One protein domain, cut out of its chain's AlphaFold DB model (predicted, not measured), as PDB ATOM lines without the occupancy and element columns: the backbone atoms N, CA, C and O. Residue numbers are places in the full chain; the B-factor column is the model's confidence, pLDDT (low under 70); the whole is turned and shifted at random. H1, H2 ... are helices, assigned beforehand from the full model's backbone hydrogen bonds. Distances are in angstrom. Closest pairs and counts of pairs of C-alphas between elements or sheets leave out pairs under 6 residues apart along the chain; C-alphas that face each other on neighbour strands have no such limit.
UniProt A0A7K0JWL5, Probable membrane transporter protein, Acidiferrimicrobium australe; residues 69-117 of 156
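This is residues 69 to 117 of the 156 residues of the protein "Probable membrane transporter protein" of Acidiferrimicrobium australe (UniProt A0A7K0JWL5). Two long helices, H1 and H2, make an open V, meeting near the end of H1 and the start of H2 and spreading away from each other toward their far ends. A tight link of four residues forms the corner, and the space between the two arms is empty. The printed part has 49 residues with two named helices, H1 then H2, and no named strand; the class is all helix. It is flat, with spans of 37 by 36 by 8 A, and only just loose, close to extended, with a radius of gyration of the C-alphas of 14.3 A.

H1 holds residues 69 to 90, from C-alpha 69 at (140.026, 176.622, 256.497) over 30.3 A. H2 holds residues 95 to 116 and measures 31.5 A, ending with C-alpha 116 at (165.913, 167.066, 255.047).

H1 and H2 are close but not clearly touching; their closest C-alphas, those of Ser 90 and Leu 98, are 7.4 A apart. They run opposite ways at a steep tilt of 38 degrees. In both helices every O i to N i+4 pair is within hydrogen-bond range.

The C-alphas farthest apart, of Ile 69 and Asp 96, are 37.7 A apart. The printed part has no cut. pLDDT is under 70 at residues 69 to 72, 95 and 116 to 117.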
ATOM      1  N   ILE A  69     140.460 175.659 257.526       63.25
ATOM      2  CA  ILE A  69     140.026 176.622 256.497       63.25
ATOM      3  C   ILE A  69     140.754 177.965 256.644       63.25
ATOM      4  O   ILE A  69     141.142 178.558 255.646       63.25
ATOM      5  N   GLY A  70     141.050 178.393 257.877       66.88
ATOM      6  CA  GLY A  70     141.842 179.602 258.124       66.88
ATOM      7  C   GLY A  70     143.272 179.536 257.567       66.88
ATOM      8  O   GLY A  70     143.726 180.479 256.925       66.88
ATOM      9  N   ALA A  71     143.973 178.409 257.743       65.69
ATOM     10  CA  ALA A  71     145.330 178.238 257.217       65.69
ATOM     11  C   ALA A  71     145.330 178.056 255.690       65.69
ATOM     12  O   ALA A  71     146.173 178.626 255.004       65.69
ATOM     13  N   GLY A  72     144.352 177.315 255.157       68.88
ATOM     14  CA  GLY A  72     144.166 177.153 253.712       68.88
ATOM     15  C   GLY A  72     143.817 178.468 253.012       68.88
ATOM     16  O   GLY A  72     144.378 178.766 251.962       68.88
ATOM     17  N   GLY A  73     142.956 179.289 253.619       75.50
ATOM     18  CA  GLY A  73     142.585 180.609 253.110       75.50
ATOM     19  C   GLY A  73     143.756 181.588 253.111       75.50
ATOM     20  O   GLY A  73     144.000 182.236 252.097       75.50
ATOM     21  N   ALA A  74     144.532 181.648 254.199       77.12
ATOM     22  CA  ALA A  74     145.731 182.485 254.266       77.12
ATOM     23  C   ALA A  74     146.792 182.061 253.236       77.12
ATOM     24  O   ALA A  74     147.362 182.908 252.551       77.12
ATOM     25  N   PHE A  75     147.020 180.753 253.078       77.12
ATOM     26  CA  PHE A  75     147.949 180.223 252.078       77.12
ATOM     27  C   PHE A  75     147.459 180.478 250.647       77.12
ATOM     28  O   PHE A  75     148.245 180.858 249.785       77.12
ATOM     29  N   GLY A  76     146.153 180.336 250.403       78.94
ATOM     30  CA  GLY A  76     145.520 180.658 249.125       78.94
ATOM     31  C   GLY A  76     145.644 182.139 248.771       78.94
ATOM     32  O   GLY A  76     146.081 182.464 247.674       78.94
ATOM     33  N   LEU A  77     145.341 183.041 249.709       84.25
ATOM     34  CA  LEU A  77     145.486 184.491 249.527       84.25
ATOM     35  C   LEU A  77     146.933 184.887 249.236       84.25
ATOM     36  O   LEU A  77     147.189 185.621 248.281       84.25
ATOM     37  N   LEU A  78     147.881 184.373 250.022       84.94
ATOM     38  CA  LEU A  78     149.298 184.659 249.825       84.94
ATOM     39  C   LEU A  78     149.807 184.080 248.496       84.94
ATOM     40  O   LEU A  78     150.574 184.736 247.794       84.94
ATOM     41  N   GLY A  79     149.330 182.893 248.115       81.25
ATOM     42  CA  GLY A  79     149.618 182.264 246.828       81.25
ATOM     43  C   GLY A  79     149.074 183.065 245.645       81.25
ATOM     44  O   GLY A  79     149.805 183.306 244.689       81.25
ATOM     45  N   VAL A  80     147.828 183.543 245.719       84.38
ATOM     46  CA  VAL A  80     147.217 184.395 244.684       84.38
ATOM     47  C   VAL A  80     147.975 185.713 244.557       84.38
ATOM     48  O   VAL A  80     148.341 186.099 243.447       84.38
ATOM     49  N   ALA A  81     148.270 186.379 245.676       87.00
ATOM     50  CA  ALA A  81     149.032 187.625 245.679       87.00
ATOM     51  C   ALA A  81     150.440 187.427 245.090       87.00
ATOM     52  O   ALA A  81     150.853 188.173 244.200       87.00
ATOM     53  N   GLY A  82     151.148 186.381 245.521       84.56
ATOM     54  CA  GLY A  82     152.467 186.026 245.000       84.56
ATOM     55  C   GLY A  82     152.444 185.685 243.511       84.56
ATOM     56  O   GLY A  82     153.300 186.153 242.764       84.56
ATOM     57  N   SER A  83     151.440 184.939 243.046       79.50
ATOM     58  CA  SER A  83     151.299 184.574 241.633       79.50
ATOM     59  C   SER A  83     150.940 185.780 240.758       79.50
ATOM     60  O   SER A  83     151.411 185.879 239.623       79.50
ATOM     61  N   TYR A  84     150.157 186.730 241.273       82.94
ATOM     62  CA  TYR A  84     149.853 187.978 240.571       82.94
ATOM     63  C   TYR A  84     151.112 188.835 240.396       82.94
ATOM     64  O   TYR A  84     151.438 189.234 239.278       82.94
ATOM     65  N   VAL A  85     151.879 189.049 241.468       84.75
ATOM     66  CA  VAL A  85     153.145 189.799 241.404       84.75
ATOM     67  C   VAL A  85     154.168 189.077 240.524       84.75
ATOM     68  O   VAL A  85     154.798 189.700 239.670       84.75
ATOM     69  N   GLY A  86     154.284 187.756 240.669       80.44
ATOM     70  CA  GLY A  86     155.180 186.921 239.871       80.44
ATOM     71  C   GLY A  86     154.856 186.970 238.379       80.44
ATOM     72  O   GLY A  86     155.760 187.157 237.572       80.44
ATOM     73  N   SER A  87     153.577 186.887 237.999       74.75
ATOM     74  CA  SER A  87     153.169 186.969 236.587       74.75
ATOM     75  C   SER A  87     153.457 188.341 235.970       74.75
ATOM     76  O   SER A  87     153.913 188.415 234.828       74.75
ATOM     77  N   ARG A  88     153.284 189.427 236.735       80.31
ATOM     78  CA  ARG A  88     153.647 190.786 236.308       80.31
ATOM     79  C   ARG A  88     155.152 190.951 236.110       80.31
ATOM     80  O   ARG A  88     155.552 191.560 235.123       80.31
ATOM     81  N   LEU A  89     155.971 190.390 237.001       77.38
ATOM     82  CA  LEU A  89     157.430 190.383 236.853       77.38
ATOM     83  C   LEU A  89     157.879 189.529 235.660       77.38
ATOM     84  O   LEU A  89     158.780 189.924 234.926       77.38
ATOM     85  N   SER A  90     157.230 188.385 235.431       73.44
ATOM     86  CA  SER A  90     157.583 187.472 234.339       73.44
ATOM     87  C   SER A  90     157.204 187.987 232.951       73.44
ATOM     88  O   SER A  90     157.812 187.551 231.977       73.44
ATOM     89  N   ALA A  91     156.251 188.919 232.837       72.00
ATOM     90  CA  ALA A  91     155.799 189.461 231.554       72.00
ATOM     91  C   ALA A  91     156.907 190.177 230.751       72.00
ATOM     92  O   ALA A  91     156.795 190.297 229.535       72.00
ATOM     93  N   GLY A  92     157.975 190.638 231.415       72.56
ATOM     94  CA  GLY A  92     159.130 191.277 230.773       72.56
ATOM     95  C   GLY A  92     160.327 190.354 230.517       72.56
ATOM     96  O   GLY A  92     161.346 190.817 230.006       72.56
ATOM     97  N   VAL A  93     160.255 189.073 230.889       77.75
ATOM     98  CA  VAL A  93     161.409 188.161 230.879       77.75
ATOM     99  C   VAL A  93     161.309 187.181 229.708       77.75
ATOM    100  O   VAL A  93     160.245 186.645 229.407       77.75
ATOM    101  N   ARG A  94     162.437 186.930 229.030       78.38
ATOM    102  CA  ARG A  94     162.497 185.975 227.913       78.38
ATOM    103  C   ARG A  94     162.128 184.555 228.381       78.38
ATOM    104  O   ARG A  94     162.592 184.148 229.448       78.38
ATOM    105  N   PRO A  95     161.403 183.763 227.567       68.06
ATOM    106  CA  PRO A  95     160.967 182.411 227.932       68.06
ATOM    107  C   PRO A  95     162.099 181.488 228.399       68.06
ATOM    108  O   PRO A  95     161.932 180.747 229.365       68.06
ATOM    109  N   ASP A  96     163.270 181.589 227.766       72.94
ATOM    110  CA  ASP A  96     164.456 180.791 228.100       72.94
ATOM    111  C   ASP A  96     164.930 181.034 229.544       72.94
ATOM    112  O   ASP A  96     165.317 180.100 230.246       72.94
ATOM    113  N   LEU A  97     164.853 182.285 230.021       77.38
ATOM    114  CA  LEU A  97     165.229 182.647 231.390       77.38
ATOM    115  C   LEU A  97     164.184 182.198 232.417       77.38
ATOM    116  O   LEU A  97     164.566 181.827 233.525       77.38
ATOM    117  N   LEU A  98     162.891 182.185 232.068       71.81
ATOM    118  CA  LEU A  98     161.863 181.600 232.942       71.81
ATOM    119  C   LEU A  98     162.126 180.105 233.153       71.81
ATOM    120  O   LEU A  98     162.093 179.626 234.286       71.81
ATOM    121  N   LEU A  99     162.414 179.379 232.068       73.50
ATOM    122  CA  LEU A  99     162.736 177.951 232.104       73.50
ATOM    123  C   LEU A  99     164.011 177.676 232.905       73.50
ATOM    124  O   LEU A  99     164.020 176.776 233.746       73.50
ATOM    125  N   ALA A 100     165.058 178.478 232.703       77.31
ATOM    126  CA  ALA A 100     166.293 178.378 233.474       77.31
ATOM    127  C   ALA A 100     166.061 178.655 234.972       77.31
ATOM    128  O   ALA A 100     166.518 177.888 235.818       77.31
ATOM    129  N   GLY A 101     165.301 179.700 235.314       80.31
ATOM    130  CA  GLY A 101     164.961 180.026 236.702       80.31
ATOM    131  C   GLY A 101     164.145 178.926 237.381       80.31
ATOM    132  O   GLY A 101     164.430 178.544 238.518       80.31
ATOM    133  N   PHE A 102     163.180 178.351 236.663       74.94
ATOM    134  CA  PHE A 102     162.407 177.207 237.135       74.94
ATOM    135  C   PHE A 102     163.292 175.970 237.379       74.94
ATOM    136  O   PHE A 102     163.172 175.318 238.419       74.94
ATOM    137  N   ALA A 103     164.224 175.673 236.469       77.38
ATOM    138  CA  ALA A 103     165.168 174.567 236.627       77.38
ATOM    139  C   ALA A 103     166.068 174.742 237.865       77.38
ATOM    140  O   ALA A 103     166.264 173.791 238.624       77.38
ATOM    141  N   VAL A 104     166.563 175.958 238.119       85.44
ATOM    142  CA  VAL A 104     167.348 176.271 239.326       85.44
ATOM    143  C   VAL A 104     166.515 176.067 240.592       85.44
ATOM    144  O   VAL A 104     166.979 175.412 241.527       85.44
ATOM    145  N   LEU A 105     165.276 176.565 240.620       80.88
ATOM    146  CA  LEU A 105     164.364 176.377 241.753       80.88
ATOM    147  C   LEU A 105     164.145 174.888 242.062       80.88
ATOM    148  O   LEU A 105     164.164 174.486 243.226       80.88
ATOM    149  N   MET A 106     163.987 174.063 241.026       79.69
ATOM    150  CA  MET A 106     163.860 172.611 241.169       79.69
ATOM    151  C   MET A 106     165.106 171.958 241.750       79.69
ATOM    152  O   MET A 106     164.995 171.118 242.643       79.69
ATOM    153  N   LEU A 107     166.289 172.363 241.290       84.88
ATOM    154  CA  LEU A 107     167.550 171.846 241.811       84.88
ATOM    155  C   LEU A 107     167.698 172.159 243.308       84.88
ATOM    156  O   LEU A 107     168.091 171.299 244.095       84.88
ATOM    157  N   VAL A 108     167.320 173.377 243.709       86.25
ATOM    158  CA  VAL A 108     167.311 173.804 245.114       86.25
ATOM    159  C   VAL A 108     166.315 172.983 245.929       86.25
ATOM    160  O   VAL A 108     166.668 172.510 247.009       86.25
ATOM    161  N   ALA A 109     165.098 172.768 245.424       77.38
ATOM    162  CA  ALA A 109     164.089 171.953 246.098       77.38
ATOM    163  C   ALA A 109     164.564 170.504 246.289       77.38
ATOM    164  O   ALA A 109     164.475 169.965 247.394       77.38
ATOM    165  N   ALA A 110     165.143 169.901 245.248       80.31
ATOM    166  CA  ALA A 110     165.722 168.563 245.307       80.31
ATOM    167  C   ALA A 110     166.859 168.486 246.341       80.31
ATOM    168  O   ALA A 110     166.857 167.606 247.205       80.31
ATOM    169  N   ALA A 111     167.789 169.444 246.322       87.19
ATOM    170  CA  ALA A 111     168.887 169.511 247.283       87.19
ATOM    171  C   ALA A 111     168.384 169.701 248.725       87.19
ATOM    172  O   ALA A 111     168.879 169.052 249.650       87.19
ATOM    173  N   ALA A 112     167.382 170.556 248.936       83.56
ATOM    174  CA  ALA A 112     166.767 170.778 250.242       83.56
ATOM    175  C   ALA A 112     166.061 169.520 250.766       83.56
ATOM    176  O   ALA A 112     166.187 169.199 251.949       83.56
ATOM    177  N   MET A 113     165.366 168.787 249.895       78.31
ATOM    178  CA  MET A 113     164.691 167.537 250.240       78.31
ATOM    179  C   MET A 113     165.691 166.442 250.623       78.31
ATOM    180  O   MET A 113     165.538 165.810 251.668       78.31
ATOM    181  N   VAL A 114     166.768 166.269 249.850       86.31
ATOM    182  CA  VAL A 114     167.852 165.321 250.172       86.31
ATOM    183  C   VAL A 114     168.507 165.671 251.510       86.31
ATOM    184  O   VAL A 114     168.760 164.786 252.324       86.31
ATOM    185  N   ARG A 115     168.703 166.963 251.795       83.50
ATOM    186  CA  ARG A 115     169.237 167.444 253.080       83.50
ATOM    187  C   ARG A 115     168.268 167.276 254.257       83.50
ATOM    188  O   ARG A 115     168.721 167.183 255.396       83.50
ATOM    189  N   ARG A 116     166.953 167.261 254.016       69.06
ATOM    190  CA  ARG A 116     165.913 167.066 255.047       69.06
ATOM    191  C   ARG A 116     165.597 165.605 255.338       69.06
ATOM    192  O   ARG A 116     165.120 165.319 256.430       69.06
ATOM    193  N   ARG A 117     165.931 164.685 254.429       62.31
ATOM    194  CA  ARG A 117     165.661 163.248 254.575       62.31
ATOM    195  C   ARG A 117     166.217 162.634 255.867       62.31
ATOM    196  O   ARG A 117     165.638 161.684 256.361       62.31
TER     197      ARG A 117